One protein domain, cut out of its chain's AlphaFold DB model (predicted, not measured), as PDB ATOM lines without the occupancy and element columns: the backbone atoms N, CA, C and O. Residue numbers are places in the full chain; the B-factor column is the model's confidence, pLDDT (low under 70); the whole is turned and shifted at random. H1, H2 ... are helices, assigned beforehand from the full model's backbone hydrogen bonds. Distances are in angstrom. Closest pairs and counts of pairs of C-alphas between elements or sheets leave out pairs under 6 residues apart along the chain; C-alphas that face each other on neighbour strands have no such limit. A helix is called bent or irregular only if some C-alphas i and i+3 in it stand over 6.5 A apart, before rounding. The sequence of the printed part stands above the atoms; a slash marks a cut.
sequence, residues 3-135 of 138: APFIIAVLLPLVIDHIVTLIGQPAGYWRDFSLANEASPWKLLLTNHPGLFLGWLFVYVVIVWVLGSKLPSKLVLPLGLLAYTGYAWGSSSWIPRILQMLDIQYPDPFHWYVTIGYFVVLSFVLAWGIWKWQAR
ATOM      1  N   ALA A   3     121.507  99.928 161.970       83.12
ATOM      2  CA  ALA A   3     120.114 100.365 161.999       83.12
ATOM      3  C   ALA A   3     119.911 101.890 161.840       83.12
ATOM      4  O   ALA A   3     119.047 102.253 161.054       83.12
ATOM      5  N   PRO A   4     120.700 102.791 162.469       85.31
ATOM      6  CA  PRO A   4     120.488 104.235 162.314       85.31
ATOM      7  C   PRO A   4     120.638 104.731 160.871       85.31
ATOM      8  O   PRO A   4     119.836 105.539 160.420       85.31
ATOM      9  N   PHE A   5     121.626 104.215 160.131       85.75
ATOM     10  CA  PHE A   5     121.816 104.553 158.719       85.75
ATOM     11  C   PHE A   5     120.662 104.021 157.864       85.75
ATOM     12  O   PHE A   5     120.106 104.752 157.054       85.75
ATOM     13  N   ILE A   6     120.273 102.760 158.075       88.44
ATOM     14  CA  ILE A   6     119.176 102.135 157.322       88.44
ATOM     15  C   ILE A   6     117.873 102.912 157.548       88.44
ATOM     16  O   ILE A   6     117.175 103.219 156.590       88.44
ATOM     17  N   ILE A   7     117.583 103.300 158.793       90.06
ATOM     18  CA  ILE A   7     116.418 104.127 159.136       90.06
ATOM     19  C   ILE A   7     116.490 105.490 158.441       90.06
ATOM     20  O   ILE A   7     115.496 105.927 157.870       90.06
ATOM     21  N   ALA A   8     117.659 106.137 158.437       89.44
ATOM     22  CA  ALA A   8     117.851 107.431 157.782       89.44
ATOM     23  C   ALA A   8     117.635 107.386 156.257       89.44
ATOM     24  O   ALA A   8     117.333 108.414 155.663       89.44
ATOM     25  N   VAL A   9     117.756 106.210 155.630       89.75
ATOM     26  CA  VAL A   9     117.450 106.006 154.206       89.75
ATOM     27  C   VAL A   9     115.993 105.584 153.994       89.75
ATOM     28  O   VAL A   9     115.348 106.088 153.079       89.75
ATOM     29  N   LEU A  10     115.464 104.676 154.821       91.44
ATOM     30  CA  LEU A  10     114.110 104.130 154.676       91.44
ATOM     31  C   LEU A  10     113.011 105.128 155.044       91.44
ATOM     32  O   LEU A  10     111.946 105.110 154.437       91.44
ATOM     33  N   LEU A  11     113.235 105.982 156.042       90.50
ATOM     34  CA  LEU A  11     112.209 106.922 156.478       90.50
ATOM     35  C   LEU A  11     111.854 107.930 155.364       90.50
ATOM     36  O   LEU A  11     110.671 108.027 155.038       90.50
ATOM     37  N   PRO A  12     112.824 108.606 154.711       90.00
ATOM     38  CA  PRO A  12     112.542 109.433 153.539       90.00
ATOM     39  C   PRO A  12     111.858 108.678 152.398       90.00
ATOM     40  O   PRO A  12     110.923 109.212 151.822       90.00
ATOM     41  N   LEU A  13     112.266 107.435 152.112       90.50
ATOM     42  CA  LEU A  13     111.651 106.594 151.074       90.50
ATOM     43  C   LEU A  13     110.151 106.399 151.307       90.50
ATOM     44  O   LEU A  13     109.353 106.564 150.389       90.50
ATOM     45  N   VAL A  14     109.774 106.030 152.533       91.56
ATOM     46  CA  VAL A  14     108.373 105.782 152.890       91.56
ATOM     47  C   VAL A  14     107.566 107.074 152.812       91.56
ATOM     48  O   VAL A  14     106.475 107.073 152.247       91.56
ATOM     49  N   ILE A  15     108.110 108.179 153.333       90.56
ATOM     50  CA  ILE A  15     107.459 109.492 153.261       90.56
ATOM     51  C   ILE A  15     107.269 109.905 151.800       90.56
ATOM     52  O   ILE A  15     106.160 110.262 151.420       90.56
ATOM     53  N   ASP A  16     108.305 109.793 150.974       89.94
ATOM     54  CA  ASP A  16     108.269 110.153 149.557       89.94
ATOM     55  C   ASP A  16     107.185 109.375 148.798       89.94
ATOM     56  O   ASP A  16     106.392 109.979 148.081       89.94
ATOM     57  N   HIS A  17     107.043 108.066 149.034       91.56
ATOM     58  CA  HIS A  17     105.983 107.271 148.401       91.56
ATOM     59  C   HIS A  17     104.580 107.680 148.864       91.56
ATOM     60  O   HIS A  17     103.661 107.766 148.049       91.56
ATOM     61  N   ILE A  18     104.397 107.939 150.162       92.19
ATOM     62  CA  ILE A  18     103.107 108.388 150.701       92.19
ATOM     63  C   ILE A  18     102.733 109.739 150.093       92.19
ATOM     64  O   ILE A  18     101.623 109.908 149.588       92.19
ATOM     65  N   VAL A  19     103.661 110.694 150.109       92.12
ATOM     66  CA  VAL A  19     103.402 112.046 149.615       92.12
ATOM     67  C   VAL A  19     103.226 112.055 148.099       92.12
ATOM     68  O   VAL A  19     102.363 112.773 147.605       92.12
ATOM     69  N   THR A  20     103.931 111.195 147.363       93.56
ATOM     70  CA  THR A  20     103.711 110.990 145.924       93.56
ATOM     71  C   THR A  20     102.278 110.558 145.626       93.56
ATOM     72  O   THR A  20     101.665 111.076 144.693       93.56
ATOM     73  N   LEU A  21     101.709 109.642 146.417       94.06
ATOM     74  CA  LEU A  21     100.320 109.202 146.245       94.06
ATOM     75  C   LEU A  21      99.314 110.296 146.623       94.06
ATOM     76  O   LEU A  21      98.318 110.478 145.926       94.06
ATOM     77  N   ILE A  22      99.579 111.052 147.692       93.00
ATOM     78  CA  ILE A  22      98.742 112.195 148.090       93.00
ATOM     79  C   ILE A  22      98.796 113.299 147.024       93.00
ATOM     80  O   ILE A  22      97.770 113.882 146.692       93.00
ATOM     81  N   GLY A  23      99.974 113.551 146.452       90.81
ATOM     82  CA  GLY A  23     100.242 114.585 145.453       90.81
ATOM     83  C   GLY A  23      99.733 114.272 144.043       90.81
ATOM     84  O   GLY A  23     100.027 115.023 143.108       90.81
ATOM     85  N   GLN A  24      98.978 113.187 143.857       94.56
ATOM     86  CA  GLN A  24      98.351 112.879 142.575       94.56
ATOM     87  C   GLN A  24      97.209 113.864 142.254       94.56
ATOM     88  O   GLN A  24      96.551 114.392 143.156       94.56
ATOM     89  N   PRO A  25      96.943 114.161 140.968       92.25
ATOM     90  CA  PRO A  25      95.824 115.020 140.591       92.25
ATOM     91  C   PRO A  25      94.475 114.383 140.951       92.25
ATOM     92  O   PRO A  25      94.340 113.165 140.967       92.25
ATOM     93  N   ALA A  26      93.434 115.198 141.159       91.06
ATOM     94  CA  ALA A  26      92.111 114.715 141.580       91.06
ATOM     95  C   ALA A  26      91.499 113.650 140.638       91.06
ATOM     96  O   ALA A  26      90.771 112.769 141.091       91.06
ATOM     97  N   GLY A  27      91.815 113.706 139.339       93.94
ATOM     98  CA  GLY A  27      91.370 112.724 138.342       93.94
ATOM     99  C   GLY A  27      92.143 111.400 138.343       93.94
ATOM    100  O   GLY A  27      91.645 110.424 137.789       93.94
ATOM    101  N   TYR A  28      93.316 111.336 138.984       96.25
ATOM    102  CA  TYR A  28      94.217 110.178 138.934       96.25
ATOM    103  C   TYR A  28      93.545 108.877 139.369       96.25
ATOM    104  O   TYR A  28      93.698 107.843 138.732       96.25
ATOM    105  N   TRP A  29      92.738 108.926 140.427       95.69
ATOM    106  CA  TRP A  29      92.083 107.737 140.976       95.69
ATOM    107  C   TRP A  29      90.998 107.145 140.064       95.69
ATOM    108  O   TRP A  29      90.489 106.064 140.348       95.69
ATOM    109  N   ARG A  30      90.631 107.849 138.986       96.94
ATOM    110  CA  ARG A  30      89.720 107.375 137.931       96.94
ATOM    111  C   ARG A  30      90.454 107.063 136.627       96.94
ATOM    112  O   ARG A  30      89.981 106.232 135.863       96.94
ATOM    113  N   ASP A  31      91.578 107.730 136.389       97.19
ATOM    114  CA  ASP A  31      92.429 107.555 135.219       97.19
ATOM    115  C   ASP A  31      93.906 107.644 135.629       97.19
ATOM    116  O   ASP A  31      94.464 108.729 135.829       97.19
ATOM    117  N   PHE A  32      94.550 106.480 135.744       97.12
ATOM    118  CA  PHE A  32      95.939 106.380 136.188       97.12
ATOM    119  C   PHE A  32      96.937 107.005 135.205       97.12
ATOM    120  O   PHE A  32      98.048 107.352 135.611       97.12
ATOM    121  N   SER A  33      96.561 107.239 133.941       96.12
ATOM    122  CA  SER A  33      97.439 107.897 132.961       96.12
ATOM    123  C   SER A  33      97.839 109.321 133.377       96.12
ATOM    124  O   SER A  33      98.890 109.822 132.967       96.12
ATOM    125  N   LEU A  34      97.059 109.938 134.272       96.06
ATOM    126  CA  LEU A  34      97.290 111.266 134.839       96.06
ATOM    127  C   LEU A  34      98.379 111.304 135.926       96.06
ATOM    128  O   LEU A  34      98.512 112.322 136.604       96.06
ATOM    129  N   ALA A  35      99.143 110.225 136.119       95.62
ATOM    130  CA  ALA A  35     100.177 110.144 137.147       95.62
ATOM    131  C   ALA A  35     101.142 111.348 137.115       95.62
ATOM    132  O   ALA A  35     101.804 111.625 136.104       95.62
ATOM    133  N   ASN A  36     101.249 112.034 138.251       92.69
ATOM    134  CA  ASN A  36     102.179 113.130 138.490       92.69
ATOM    135  C   ASN A  36     103.401 112.606 139.249       92.69
ATOM    136  O   ASN A  36     103.368 112.487 140.470       92.69
ATOM    137  N   GLU A  37     104.451 112.262 138.509       92.19
ATOM    138  CA  GLU A  37     105.712 111.753 139.045       92.19
ATOM    139  C   GLU A  37     106.838 112.090 138.059       92.19
ATOM    140  O   GLU A  37     106.695 111.874 136.853       92.19
ATOM    141  N   ALA A  38     107.937 112.659 138.551       88.62
ATOM    142  CA  ALA A  38     109.083 113.052 137.737       88.62
ATOM    143  C   ALA A  38     110.057 111.890 137.511       88.62
ATOM    144  O   ALA A  38     110.784 111.881 136.516       88.62
ATOM    145  N   SER A  39     110.098 110.926 138.431       89.00
ATOM    146  CA  SER A  39     110.984 109.771 138.346       89.00
ATOM    147  C   SER A  39     110.457 108.695 137.379       89.00
ATOM    148  O   SER A  39     109.266 108.655 137.048       89.00
ATOM    149  N   PRO A  40     111.312 107.741 136.957       89.06
ATOM    150  CA  PRO A  40     110.884 106.592 136.154       89.06
ATOM    151  C   PRO A  40     109.787 105.735 136.808       89.06
ATOM    152  O   PRO A  40     109.096 104.986 136.115       89.06
ATOM    153  N   TRP A  41     109.574 105.869 138.124       89.94
ATOM    154  CA  TRP A  41     108.499 105.184 138.847       89.94
ATOM    155  C   TRP A  41     107.100 105.632 138.424       89.94
ATOM    156  O   TRP A  41     106.133 104.917 138.699       89.94
ATOM    157  N   LYS A  42     106.993 106.728 137.657       93.56
ATOM    158  CA  LYS A  42     105.769 107.116 136.951       93.56
ATOM    159  C   LYS A  42     105.144 105.943 136.197       93.56
ATOM    160  O   LYS A  42     103.930 105.800 136.236       93.56
ATOM    161  N   LEU A  43     105.951 105.073 135.582       95.12
ATOM    162  CA  LEU A  43     105.456 103.900 134.851       95.12
ATOM    163  C   LEU A  43     104.614 102.968 135.731       95.12
ATOM    164  O   LEU A  43     103.626 102.402 135.268       95.12
ATOM    165  N   LEU A  44     104.976 102.809 137.004       96.25
ATOM    166  CA  LEU A  44     104.200 101.993 137.936       96.25
ATOM    167  C   LEU A  44     102.872 102.678 138.260       96.25
ATOM    168  O   LEU A  44     101.822 102.043 138.187       96.25
ATOM    169  N   LEU A  45     102.917 103.984 138.540       96.12
ATOM    170  CA  LEU A  45     101.738 104.791 138.850       96.12
ATOM    171  C   LEU A  45     100.760 104.894 137.677       96.12
ATOM    172  O   LEU A  45      99.559 104.900 137.927       96.12
ATOM    173  N   THR A  46     101.243 104.934 136.430       97.06
ATOM    174  CA  THR A  46     100.387 104.964 135.232       97.06
ATOM    175  C   THR A  46      99.686 103.642 134.956       97.06
ATOM    176  O   THR A  46      98.657 103.634 134.292       97.06
ATOM    177  N   ASN A  47     100.235 102.527 135.446       96.75
ATOM    178  CA  ASN A  47      99.601 101.217 135.328       96.75
ATOM    179  C   ASN A  47      98.632 100.968 136.490       96.75
ATOM    180  O   ASN A  47      97.467 100.656 136.260       96.75
ATOM    181  N   HIS A  48      99.109 101.082 137.736       96.00
ATOM    182  CA  HIS A  48      98.282 100.924 138.931       96.00
ATOM    183  C   HIS A  48      99.023 101.409 140.198       96.00
ATOM    184  O   HIS A  48     100.157 100.978 140.434       96.00
ATOM    185  N   PRO A  49      98.396 102.185 141.106       95.19
ATOM    186  CA  PRO A  49      99.046 102.662 142.338       95.19
ATOM    187  C   PRO A  49      99.510 101.523 143.260       95.19
ATOM    188  O   PRO A  49     100.509 101.639 143.967       95.19
ATOM    189  N   GLY A  50      98.836 100.371 143.211       95.69
ATOM    190  CA  GLY A  50      99.259  99.166 143.929       95.69
ATOM    191  C   GLY A  50     100.616  98.608 143.473       95.69
ATOM    192  O   GLY A  50     101.322  98.030 144.290       95.69
ATOM    193  N   LEU A  51     101.023  98.813 142.212       95.69
ATOM    194  CA  LEU A  51     102.357  98.415 141.738       95.69
ATOM    195  C   LEU A  51     103.441  99.309 142.335       95.69
ATOM    196  O   LEU A  51     104.505  98.823 142.709       95.69
ATOM    197  N   PHE A  52     103.150 100.602 142.473       94.81
ATOM    198  CA  PHE A  52     104.032 101.554 143.138       94.81
ATOM    199  C   PHE A  52     104.203 101.214 144.629       94.81
ATOM    200  O   PHE A  52     105.324 101.162 145.132       94.81
ATOM    201  N   LEU A  53     103.113 100.859 145.321       94.81
ATOM    202  CA  LEU A  53     103.175 100.351 146.698       94.81
ATOM    203  C   LEU A  53     103.904  99.004 146.800       94.81
ATOM    204  O   LEU A  53     104.699  98.803 147.711       94.81
ATOM    205  N   GLY A  54     103.674  98.078 145.868       95.00
ATOM    206  CA  GLY A  54     104.405  96.811 145.819       95.00
ATOM    207  C   GLY A  54     105.908  97.030 145.648       95.00
ATOM    208  O   GLY A  54     106.716  96.399 146.331       95.00
ATOM    209  N   TRP A  55     106.286  97.987 144.800       93.56
ATOM    210  CA  TRP A  55     107.675  98.379 144.617       93.56
ATOM    211  C   TRP A  55     108.292  98.985 145.879       93.56
ATOM    212  O   TRP A  55     109.430  98.646 146.196       93.56
ATOM    213  N   LEU A  56     107.542  99.777 146.657       93.06
ATOM    214  CA  LEU A  56     107.995 100.262 147.966       93.06
ATOM    215  C   LEU A  56     108.442  99.104 148.866       93.06
ATOM    216  O   LEU A  56     109.536  99.155 149.426       93.06
ATOM    217  N   PHE A  57     107.645  98.035 148.975       94.81
ATOM    218  CA  PHE A  57     108.019  96.863 149.777       94.81
ATOM    219  C   PHE A  57     109.305  96.204 149.272       94.81
ATOM    220  O   PHE A  57     110.201  95.907 150.066       94.81
ATOM    221  N   VAL A  58     109.425  96.014 147.956       94.62
ATOM    222  CA  VAL A  58     110.636  95.455 147.338       94.62
ATOM    223  C   VAL A  58     111.849  96.337 147.640       94.62
ATOM    224  O   VAL A  58     112.890  95.835 148.065       94.62
ATOM    225  N   TYR A  59     111.712  97.653 147.496       91.31
ATOM    226  CA  TYR A  59     112.789  98.605 147.736       91.31
ATOM    227  C   TYR A  59     113.190  98.629 149.224       91.31
ATOM    228  O   TYR A  59     114.378  98.560 149.542       91.31
ATOM    229  N   VAL A  60     112.233  98.606 150.157       92.38
ATOM    230  CA  VAL A  60     112.518  98.492 151.600       92.38
ATOM    231  C   VAL A  60     113.373  97.257 151.891       92.38
ATOM    232  O   VAL A  60     114.383  97.358 152.594       92.38
ATOM    233  N   VAL A  61     113.020  96.103 151.314       93.69
ATOM    234  CA  VAL A  61     113.797  94.864 151.467       93.69
ATOM    235  C   VAL A  61     115.195  95.012 150.867       93.69
ATOM    236  O   VAL A  61     116.171  94.637 151.518       93.69
ATOM    237  N   ILE A  62     115.325  95.602 149.675       91.56
ATOM    238  CA  ILE A  62     116.625  95.848 149.034       91.56
ATOM    239  C   ILE A  62     117.510  96.724 149.928       91.56
ATOM    240  O   ILE A  62     118.622  96.316 150.259       91.56
ATOM    241  N   VAL A  63     117.029  97.888 150.381       90.00
ATOM    242  CA  VAL A  63     117.806  98.792 151.251       90.00
ATOM    243  C   VAL A  63     118.177  98.100 152.556       90.00
ATOM    244  O   VAL A  63     119.316  98.216 153.010       90.00
ATOM    245  N   TRP A  64     117.252  97.344 153.151       90.69
ATOM    246  CA  TRP A  64     117.517  96.602 154.379       90.69
ATOM    247  C   TRP A  64     118.630  95.564 154.194       90.69
ATOM    248  O   TRP A  64     119.585  95.525 154.978       90.69
ATOM    249  N   VAL A  65     118.539  94.737 153.147       90.62
ATOM    250  CA  VAL A  65     119.522  93.690 152.831       90.62
ATOM    251  C   VAL A  65     120.876  94.307 152.489       90.62
ATOM    252  O   VAL A  65     121.884  93.911 153.077       90.62
ATOM    253  N   LEU A  66     120.912  95.294 151.591       88.81
ATOM    254  CA  LEU A  66     122.141  95.971 151.177       88.81
ATOM    255  C   LEU A  66     122.794  96.703 152.356       88.81
ATOM    256  O   LEU A  66     123.978  96.505 152.623       88.81
ATOM    257  N   GLY A  67     122.025  97.471 153.128       86.00
ATOM    258  CA  GLY A  67     122.525  98.189 154.299       86.00
ATOM    259  C   GLY A  67     123.063  97.256 155.388       86.00
ATOM    260  O   GLY A  67     124.054  97.580 156.050       86.00
ATOM    261  N   SER A  68     122.467  96.071 155.539       86.31
ATOM    262  CA  SER A  68     122.892  95.073 156.527       86.31
ATOM    263  C   SER A  68     124.113  94.264 156.089       86.31
ATOM    264  O   SER A  68     124.942  93.936 156.936       86.31
ATOM    265  N   LYS A  69     124.241  93.946 154.794       86.75
ATOM    266  CA  LYS A  69     125.244  92.987 154.292       86.75
ATOM    267  C   LYS A  69     126.449  93.607 153.588       86.75
ATOM    268  O   LYS A  69     127.489  92.959 153.524       86.75
ATOM    269  N   LEU A  70     126.355  94.822 153.049       83.38
ATOM    270  CA  LEU A  70     127.450  95.377 152.244       83.38
ATOM    271  C   LEU A  70     128.680  95.770 153.070       83.38
ATOM    272  O   LEU A  70     128.569  96.057 154.256       83.38
ATOM    273  N   PRO A  71     129.874  95.863 152.475       82.94
ATOM    274  CA  PRO A  71     131.024  96.480 153.123       82.94
ATOM    275  C   PRO A  71     130.735  97.936 153.505       82.94
ATOM    276  O   PRO A  71     130.095  98.661 152.745       82.94
ATOM    277  N   SER A  72     131.270  98.394 154.640       77.88
ATOM    278  CA  SER A  72     131.122  99.770 155.150       77.88
ATOM    279  C   SER A  72     131.416 100.850 154.095       77.88
ATOM    280  O   SER A  72     130.746 101.878 154.052       77.88
ATOM    281  N   LYS A  73     132.362 100.580 153.186       80.44
ATOM    282  CA  LYS A  73     132.758 101.475 152.086       80.44
ATOM    283  C   LYS A  73     131.665 101.701 151.030       80.44
ATOM    284  O   LYS A  73     131.668 102.742 150.387       80.44
ATOM    285  N   LEU A  74     130.742 100.752 150.847       82.50
ATOM    286  CA  LEU A  74     129.667 100.828 149.844       82.50
ATOM    287  C   LEU A  74     128.349 101.368 150.410       82.50
ATOM    288  O   LEU A  74     127.465 101.762 149.655       82.50
ATOM    289  N   VAL A  75     128.229 101.427 151.737       77.56
ATOM    290  CA  VAL A  75     127.022 101.902 152.423       77.56
ATOM    291  C   VAL A  75     126.782 103.390 152.144       77.56
ATOM    292  O   VAL A  75     125.665 103.776 151.815       77.56
ATOM    293  N   LEU A  76     127.830 104.219 152.203       79.94
ATOM    294  CA  LEU A  76     127.713 105.661 151.967       79.94
ATOM    295  C   LEU A  76     127.311 106.003 150.514       79.94
ATOM    296  O   LEU A  76     126.328 106.727 150.355       79.94
ATOM    297  N   PRO A  77     127.969 105.465 149.461       86.00
ATOM    298  CA  PRO A  77     127.522 105.659 148.080       86.00
ATOM    299  C   PRO A  77     126.061 105.267 147.851       86.00
ATOM    300  O   PRO A  77     125.341 105.981 147.160       86.00
ATOM    301  N   LEU A  78     125.592 104.177 148.463       81.88
ATOM    302  CA  LEU A  78     124.191 103.767 148.350       81.88
ATOM    303  C   LEU A  78     123.226 104.720 149.045       81.88
ATOM    304  O   LEU A  78     122.155 104.983 148.509       81.88
ATOM    305  N   GLY A  79     123.599 105.255 150.209       83.50
ATOM    306  CA  GLY A  79     122.809 106.287 150.878       83.50
ATOM    307  C   GLY A  79     122.668 107.542 150.020       83.50
ATOM    308  O   GLY A  79     121.576 108.091 149.915       83.50
ATOM    309  N   LEU A  80     123.752 107.954 149.356       84.56
ATOM    310  CA  LEU A  80     123.745 109.091 148.434       84.56
ATOM    311  C   LEU A  80     122.925 108.807 147.169       84.56
ATOM    312  O   LEU A  80     122.147 109.658 146.751       84.56
ATOM    313  N   LEU A  81     123.037 107.610 146.587       86.75
ATOM    314  CA  LEU A  81     122.206 107.206 145.448       86.75
ATOM    315  C   LEU A  81     120.716 107.224 145.805       86.75
ATOM    316  O   LEU A  81     119.913 107.811 145.080       86.75
ATOM    317  N   ALA A  82     120.352 106.649 146.951       84.94
ATOM    318  CA  ALA A  82     118.982 106.689 147.446       84.94
ATOM    319  C   ALA A  82     118.504 108.139 147.641       84.94
ATOM    320  O   ALA A  82     117.427 108.498 147.174       84.94
ATOM    321  N   TYR A  83     119.351 108.993 148.224       84.31
ATOM    322  CA  TYR A  83     119.081 110.420 148.397       84.31
ATOM    323  C   TYR A  83     118.799 111.137 147.069       84.31
ATOM    324  O   TYR A  83     117.817 111.871 146.967       84.31
ATOM    325  N   THR A  84     119.612 110.901 146.034       83.25
ATOM    326  CA  THR A  84     119.375 111.496 144.708       83.25
ATOM    327  C   THR A  84     118.059 111.031 144.087       83.25
ATOM    328  O   THR A  84     117.377 111.823 143.441       83.25
ATOM    329  N   GLY A  85     117.660 109.779 144.340       84.00
ATOM    330  CA  GLY A  85     116.359 109.259 143.928       84.00
ATOM    331  C   GLY A  85     115.197 110.014 144.581       84.00
ATOM    332  O   GLY A  85     114.286 110.443 143.876       84.00
ATOM    333  N   TYR A  86     115.261 110.247 145.897       83.12
ATOM    334  CA  TYR A  86     114.244 111.030 146.619       83.12
ATOM    335  C   TYR A  86     114.193 112.477 146.138       83.12
ATOM    336  O   TYR A  86     113.118 113.057 145.978       83.12
ATOM    337  N   ALA A  87     115.360 113.072 145.886       83.19
ATOM    338  CA  ALA A  87     115.440 114.435 145.391       83.19
ATOM    339  C   ALA A  87     114.739 114.592 144.035       83.19
ATOM    340  O   ALA A  87     114.010 115.559 143.822       83.19
ATOM    341  N   TRP A  88     114.891 113.603 143.152       86.12
ATOM    342  CA  TRP A  88     114.184 113.584 141.878       86.12
ATOM    343  C   TRP A  88     112.667 113.446 142.079       86.12
ATOM    344  O   TRP A  88     111.929 114.315 141.618       86.12
ATOM    345  N   GLY A  89     112.188 112.423 142.794       83.25
ATOM    346  CA  GLY A  89     110.741 112.192 142.971       83.25
ATOM    347  C   GLY A  89     110.013 113.359 143.650       83.25
ATOM    348  O   GLY A  89     108.974 113.837 143.190       83.25
ATOM    349  N   SER A  90     110.629 113.936 144.681       85.31
ATOM    350  CA  SER A  90     110.050 115.075 145.401       85.31
ATOM    351  C   SER A  90     109.851 116.343 144.579       85.31
ATOM    352  O   SER A  90     108.917 117.102 144.851       85.31
ATOM    353  N   SER A  91     110.631 116.539 143.514       84.12
ATOM    354  CA  SER A  91     110.447 117.684 142.619       84.12
ATOM    355  C   SER A  91     109.063 117.712 141.950       84.12
ATOM    356  O   SER A  91     108.566 118.793 141.640       84.12
ATOM    357  N   SER A  92     108.401 116.556 141.785       85.62
ATOM    358  CA  SER A  92     107.049 116.484 141.209       85.62
ATOM    359  C   SER A  92     105.913 116.741 142.196       85.62
ATOM    360  O   SER A  92     104.879 117.280 141.791       85.62
ATOM    361  N   TRP A  93     106.054 116.357 143.469       87.38
ATOM    362  CA  TRP A  93     104.953 116.470 144.431       87.38
ATOM    363  C   TRP A  93     105.042 117.711 145.323       87.38
ATOM    364  O   TRP A  93     103.992 118.196 145.740       87.38
ATOM    365  N   ILE A  94     106.227 118.290 145.570       88.06
ATOM    366  CA  ILE A  94     106.367 119.491 146.422       88.06
ATOM    367  C   ILE A  94     105.473 120.644 145.932       88.06
ATOM    368  O   ILE A  94     104.674 121.140 146.731       88.06
ATOM    369  N   PRO A  95     105.501 121.047 144.643       85.00
ATOM    370  CA  PRO A  95     104.641 122.129 144.163       85.00
ATOM    371  C   PRO A  95     103.153 121.796 144.305       85.00
ATOM    372  O   PRO A  95     102.343 122.671 144.598       85.00
ATOM    373  N   ARG A  96     102.790 120.518 144.132       84.50
ATOM    374  CA  ARG A  96     101.402 120.056 144.194       84.50
ATOM    375  C   ARG A  96     100.844 120.096 145.610       84.50
ATOM    376  O   ARG A  96      99.727 120.560 145.807       84.50
ATOM    377  N   ILE A  97     101.613 119.632 146.591       86.56
ATOM    378  CA  ILE A  97     101.209 119.672 148.001       86.56
ATOM    379  C   ILE A  97     101.036 121.112 148.458       86.56
ATOM    380  O   ILE A  97     100.050 121.444 149.105       86.56
ATOM    381  N   LEU A  98     101.965 121.982 148.080       85.44
ATOM    382  CA  LEU A  98     101.873 123.382 148.436       85.44
ATOM    383  C   LEU A  98     100.629 124.060 147.807       85.44
ATOM    384  O   LEU A  98      99.937 124.807 148.497       85.44
ATOM    385  N   GLN A  99     100.272 123.709 146.561       83.62
ATOM    386  CA  GLN A  99      99.005 124.119 145.932       83.62
ATOM    387  C   GLN A  99      97.774 123.565 146.668       83.62
ATOM    388  O   GLN A  99      96.790 124.278 146.836       83.62
ATOM    389  N   MET A 100      97.805 122.302 147.111       84.19
ATOM    390  CA  MET A 100      96.700 121.681 147.862       84.19
ATOM    391  C   MET A 100      96.449 122.350 149.215       84.19
ATOM    392  O   MET A 100      95.321 122.339 149.697       84.19
ATOM    393  N   LEU A 101      97.488 122.920 149.826       85.19
ATOM    394  CA  LEU A 101      97.392 123.651 151.088       85.19
ATOM    395  C   LEU A 101      96.920 125.105 150.905       85.19
ATOM    396  O   LEU A 101      96.927 125.856 151.875       85.19
ATOM    397  N   ASP A 102      96.539 125.498 149.681       81.50
ATOM    398  CA  ASP A 102      96.154 126.865 149.295       81.50
ATOM    399  C   ASP A 102      97.189 127.921 149.714       81.50
ATOM    400  O   ASP A 102      96.893 129.087 149.980       81.50
ATOM    401  N   ILE A 103      98.451 127.503 149.798       78.00
ATOM    402  CA  ILE A 103      99.533 128.411 150.119       78.00
ATOM    403  C   ILE A 103      99.849 129.144 148.813       78.00
ATOM    404  O   ILE A 103     100.478 128.604 147.907       78.00
ATOM    405  N   GLN A 104      99.367 130.377 148.696       70.50
ATOM    406  CA  GLN A 104      99.747 131.253 147.596       70.50
ATOM    407  C   GLN A 104     101.136 131.814 147.862       70.50
ATOM    408  O   GLN A 104     101.381 132.449 148.889       70.50
ATOM    409  N   TYR A 105     102.049 131.612 146.925       66.12
ATOM    410  CA  TYR A 105     103.383 132.175 147.025       66.12
ATOM    411  C   TYR A 105     103.907 132.650 145.671       66.12
ATOM    412  O   TYR A 105     103.527 132.110 144.631       66.12
ATOM    413  N   PRO A 106     104.787 133.667 145.672       70.12
ATOM    414  CA  PRO A 106     105.474 134.103 144.467       70.12
ATOM    415  C   PRO A 106     106.400 132.993 143.940       70.12
ATOM    416  O   PRO A 106     106.927 132.191 144.712       70.12
ATOM    417  N   ASP A 107     106.641 132.995 142.629       66.69
ATOM    418  CA  ASP A 107     107.365 131.962 141.867       66.69
ATOM    419  C   ASP A 107     108.753 131.514 142.408       66.69
ATOM    420  O   ASP A 107     109.173 130.408 142.097       66.69
ATOM    421  N   PRO A 108     109.530 132.255 143.230       72.38
ATOM    422  CA  PRO A 108     110.737 131.675 143.836       72.38
ATOM    423  C   PRO A 108     110.468 130.843 145.103       72.38
ATOM    424  O   PRO A 108     111.377 130.194 145.619       72.38
ATOM    425  N   PHE A 109     109.255 130.833 145.656       78.62
ATOM    426  CA  PHE A 109     109.001 130.198 146.953       78.62
ATOM    427  C   PHE A 109     109.070 128.671 146.920       78.62
ATOM    428  O   PHE A 109     109.597 128.066 147.855       78.62
ATOM    429  N   HIS A 110     108.627 128.032 145.831       74.50
ATOM    430  CA  HIS A 110     108.766 126.578 145.690       74.50
ATOM    431  C   HIS A 110     110.232 126.143 145.690       74.50
ATOM    432  O   HIS A 110     110.548 125.071 146.207       74.50
ATOM    433  N   TRP A 111     111.137 126.983 145.175       80.62
ATOM    434  CA  TRP A 111     112.575 126.731 145.227       80.62
ATOM    435  C   TRP A 111     113.077 126.698 146.667       80.62
ATOM    436  O   TRP A 111     113.772 125.756 147.042       80.62
ATOM    437  N   TYR A 112     112.688 127.668 147.498       84.81
ATOM    438  CA  TYR A 112     113.098 127.696 148.903       84.81
ATOM    439  C   TYR A 112     112.537 126.518 149.702       84.81
ATOM    440  O   TYR A 112     113.270 125.929 150.496       84.81
ATOM    441  N   VAL A 113     111.281 126.120 149.464       85.31
ATOM    442  CA  VAL A 113     110.697 124.932 150.112       85.31
ATOM    443  C   VAL A 113     111.434 123.661 149.691       85.31
ATOM    444  O   VAL A 113     111.769 122.835 150.539       85.31
ATOM    445  N   THR A 114     111.748 123.525 148.402       84.44
ATOM    446  CA  THR A 114     112.490 122.371 147.872       84.44
ATOM    447  C   THR A 114     113.901 122.296 148.460       84.44
ATOM    448  O   THR A 114     114.327 121.239 148.924       84.44
ATOM    449  N   ILE A 115     114.610 123.428 148.528       86.44
ATOM    450  CA  ILE A 115     115.928 123.513 149.170       86.44
ATOM    451  C   ILE A 115     115.820 123.162 150.656       86.44
ATOM    452  O   ILE A 115     116.603 122.350 151.145       86.44
ATOM    453  N   GLY A 116     114.843 123.723 151.374       87.88
ATOM    454  CA  GLY A 116     114.610 123.429 152.787       87.88
ATOM    455  C   GLY A 116     114.356 121.942 153.038       87.88
ATOM    456  O   GLY A 116     114.953 121.357 153.942       87.88
ATOM    457  N   TYR A 117     113.548 121.302 152.192       87.56
ATOM    458  CA  TYR A 117     113.310 119.861 152.230       87.56
ATOM    459  C   TYR A 117     114.607 119.056 152.048       87.56
ATOM    460  O   TYR A 117     114.901 118.169 152.851       87.56
ATOM    461  N   PHE A 118     115.442 119.402 151.063       88.31
ATOM    462  CA  PHE A 118     116.739 118.748 150.852       88.31
ATOM    463  C   PHE A 118     117.724 118.977 151.996       88.31
ATOM    464  O   PHE A 118     118.455 118.061 152.378       88.31
ATOM    465  N   VAL A 119     117.715 120.156 152.610       89.19
ATOM    466  CA  VAL A 119     118.503 120.425 153.816       89.19
ATOM    467  C   VAL A 119     118.063 119.500 154.955       89.19
ATOM    468  O   VAL A 119     118.911 118.857 155.577       89.19
ATOM    469  N   VAL A 120     116.756 119.349 155.190       89.94
ATOM    470  CA  VAL A 120     116.222 118.429 156.212       89.94
ATOM    471  C   VAL A 120     116.624 116.982 155.921       89.94
ATOM    472  O   VAL A 120     117.153 116.308 156.808       89.94
ATOM    473  N   LEU A 121     116.449 116.505 154.685       88.50
ATOM    474  CA  LEU A 121     116.871 115.155 154.301       88.50
ATOM    475  C   LEU A 121     118.381 114.944 154.495       88.50
ATOM    476  O   LEU A 121     118.805 113.886 154.964       88.50
ATOM    477  N   SER A 122     119.191 115.956 154.174       86.62
ATOM    478  CA  SER A 122     120.644 115.918 154.360       86.62
ATOM    479  C   SER A 122     121.015 115.787 155.835       86.62
ATOM    480  O   SER A 122     121.881 114.981 156.174       86.62
ATOM    481  N   PHE A 123     120.329 116.507 156.731       89.75
ATOM    482  CA  PHE A 123     120.523 116.363 158.176       89.75
ATOM    483  C   PHE A 123     120.148 114.966 158.679       89.75
ATOM    484  O   PHE A 123     120.888 114.392 159.479       89.75
ATOM    485  N   VAL A 124     119.045 114.389 158.190       89.50
ATOM    486  CA  VAL A 124     118.626 113.021 158.546       89.50
ATOM    487  C   VAL A 124     119.680 111.998 158.114       89.50
ATOM    488  O   VAL A 124     120.093 111.156 158.919       89.50
ATOM    489  N   LEU A 125     120.174 112.098 156.877       87.69
ATOM    490  CA  LEU A 125     121.217 111.210 156.363       87.69
ATOM    491  C   LEU A 125     122.536 111.381 157.131       87.69
ATOM    492  O   LEU A 125     123.131 110.388 157.560       87.69
ATOM    493  N   ALA A 126     122.970 112.623 157.363       87.19
ATOM    494  CA  ALA A 126     124.178 112.938 158.121       87.19
ATOM    495  C   ALA A 126     124.104 112.403 159.558       87.19
ATOM    496  O   ALA A 126     125.066 111.809 160.046       87.19
ATOM    497  N   TRP A 127     122.950 112.532 160.217       90.69
ATOM    498  CA  TRP A 127     122.708 111.943 161.533       90.69
ATOM    499  C   TRP A 127     122.829 110.413 161.505       90.69
ATOM    500  O   TRP A 127     123.494 109.831 162.368       90.69
ATOM    501  N   GLY A 128     122.243 109.759 160.497       87.19
ATOM    502  CA  GLY A 128     122.335 108.310 160.313       87.19
ATOM    503  C   GLY A 128     123.779 107.834 160.127       87.19
ATOM    504  O   GLY A 128     124.195 106.858 160.760       87.19
ATOM    505  N   ILE A 129     124.561 108.561 159.319       84.62
ATOM    506  CA  ILE A 129     125.994 108.317 159.095       84.62
ATOM    507  C   ILE A 129     126.785 108.521 160.388       84.62
ATOM    508  O   ILE A 129     127.550 107.640 160.782       84.62
ATOM    509  N   TRP A 130     126.580 109.641 161.084       84.69
ATOM    510  CA  TRP A 130     127.282 109.951 162.326       84.69
ATOM    511  C   TRP A 130     127.030 108.886 163.397       84.69
ATOM    512  O   TRP A 130     127.971 108.359 163.991       84.69
ATOM    513  N   LYS A 131     125.768 108.488 163.603       85.19
ATOM    514  CA  LYS A 131     125.414 107.410 164.542       85.19
ATOM    515  C   LYS A 131     125.984 106.058 164.130       85.19
ATOM    516  O   LYS A 131     126.273 105.236 164.999       85.19
ATOM    517  N   TRP A 132     126.125 105.803 162.833       80.56
ATOM    518  CA  TRP A 132     126.777 104.599 162.335       80.56
ATOM    519  C   TRP A 132     128.286 104.600 162.635       80.56
ATOM    520  O   TRP A 132     128.783 103.617 163.190       80.56
ATOM    521  N   GLN A 133     128.984 105.706 162.370       80.50
ATOM    522  CA  GLN A 133     130.424 105.863 162.622       80.50
ATOM    523  C   GLN A 133     130.767 105.858 164.118       80.50
ATOM    524  O   GLN A 133     131.705 105.180 164.536       80.50
ATOM    525  N   ALA A 134     129.971 106.540 164.948       80.44
ATOM    526  CA  ALA A 134     130.157 106.602 166.400       80.44
ATOM    527  C   ALA A 134     130.076 105.224 167.086       80.44
ATOM    528  O   ALA A 134     130.548 105.060 168.205       80.44
ATOM    529  N   ARG A 135     129.502 104.214 166.416       74.44
ATOM    530  CA  ARG A 135     129.430 102.828 166.906       74.44
ATOM    531  C   ARG A 135     130.680 101.991 166.594       74.44
ATOM    532  O   ARG A 135     130.640 100.781 166.784       74.44
TER     533      ARG A 135
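Overview. This is residues 3 to 135 of the 138 residues of an uncharacterized protein of Candidatus Spechtbacteria bacterium RIFCSPLOWO2_01_FULL_43_12 (UniProt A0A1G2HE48). Four long helices make a flat up-and-down bundle, a slab in which the kinked H4 and H1 form the middle, with H3 along one edge and H5 along the other. The short helix H2 and the long link of residues 23 to 41 gather at the end where H3 begins, and residues 101 to 108, between H4 and H5, stick out. The printed part has 133 residues with five named helices, H1 to H5 in order along the chain, and no named strand; its class is all helix. It is compact, with a radius of gyration of the C-alphas of 16.0 A, and spans 47 by 34 by 18 A.

Along the chain. The longest helix, H4, is residues 72 to 100 and covers 41.4 A from first to last C-alpha. It has a kink of 44 degrees near residue 92 and is irregular, but only just: C-alphas 92 and 95 are 6.8 A apart. H1 is residues 3 to 22, 28.1 A long, starting at C-alpha 3 (120.114, 100.365, 161.999). H5 is residues 109 to 133, 36.0 A long, ending at C-alpha 133 (130.424, 105.863, 162.622). H3 is residues 49 to 69, 30.4 A long, starting at C-alpha 49 (99.046, 102.662, 142.338). H2 is residues 42 to 47.

Arrangement. H4 touches H1 at a shallow tilt of 25 degrees, the same way; their closest C-alphas, of Trp 93 and Thr 20, are 5.8 A apart. H4 and H5 are a helical hairpin, opposite ways at a shallow tilt of 27 degrees, with the C-alphas of Pro 95 and His 110 closest at 6.3 A. H1 is the hub, touching three helices. Residues 3 to 12 of H1 touch residues 121 to 132 of H5, opposite ways at a shallow tilt of 26 degrees; the closest C-alphas, of Phe 5 and Gly 128, are 4.1 A apart. H1 touches H3 at a shallow tilt of 9 degrees, opposite ways, with the C-alphas of Ile 6 and Gly 67 closest at 6.0 A. H3 and H4 are close but not clearly touching, with the C-alphas of Gly 67 and Val 75 closest at 6.1 A. H2 and H3 touch only at the corner, where the closest C-alphas, of Leu 44 and Phe 52, are 5.2 A apart. H3 and H5 are apart. Each O i to N i+4 pair is within hydrogen-bond range in H2, H3 and H5, against 15 of 16 in H1 and 18 of 25 in H4.

Size, cuts and confidence. The two C-alphas farthest apart, of Arg 30 and Ala 134, are 49.5 A apart. The printed part has no cut. The link from H1 to H2, 19 residues, is long. The mean pLDDT of the printed part is 87.7, and residues 105 and 107 are under 70.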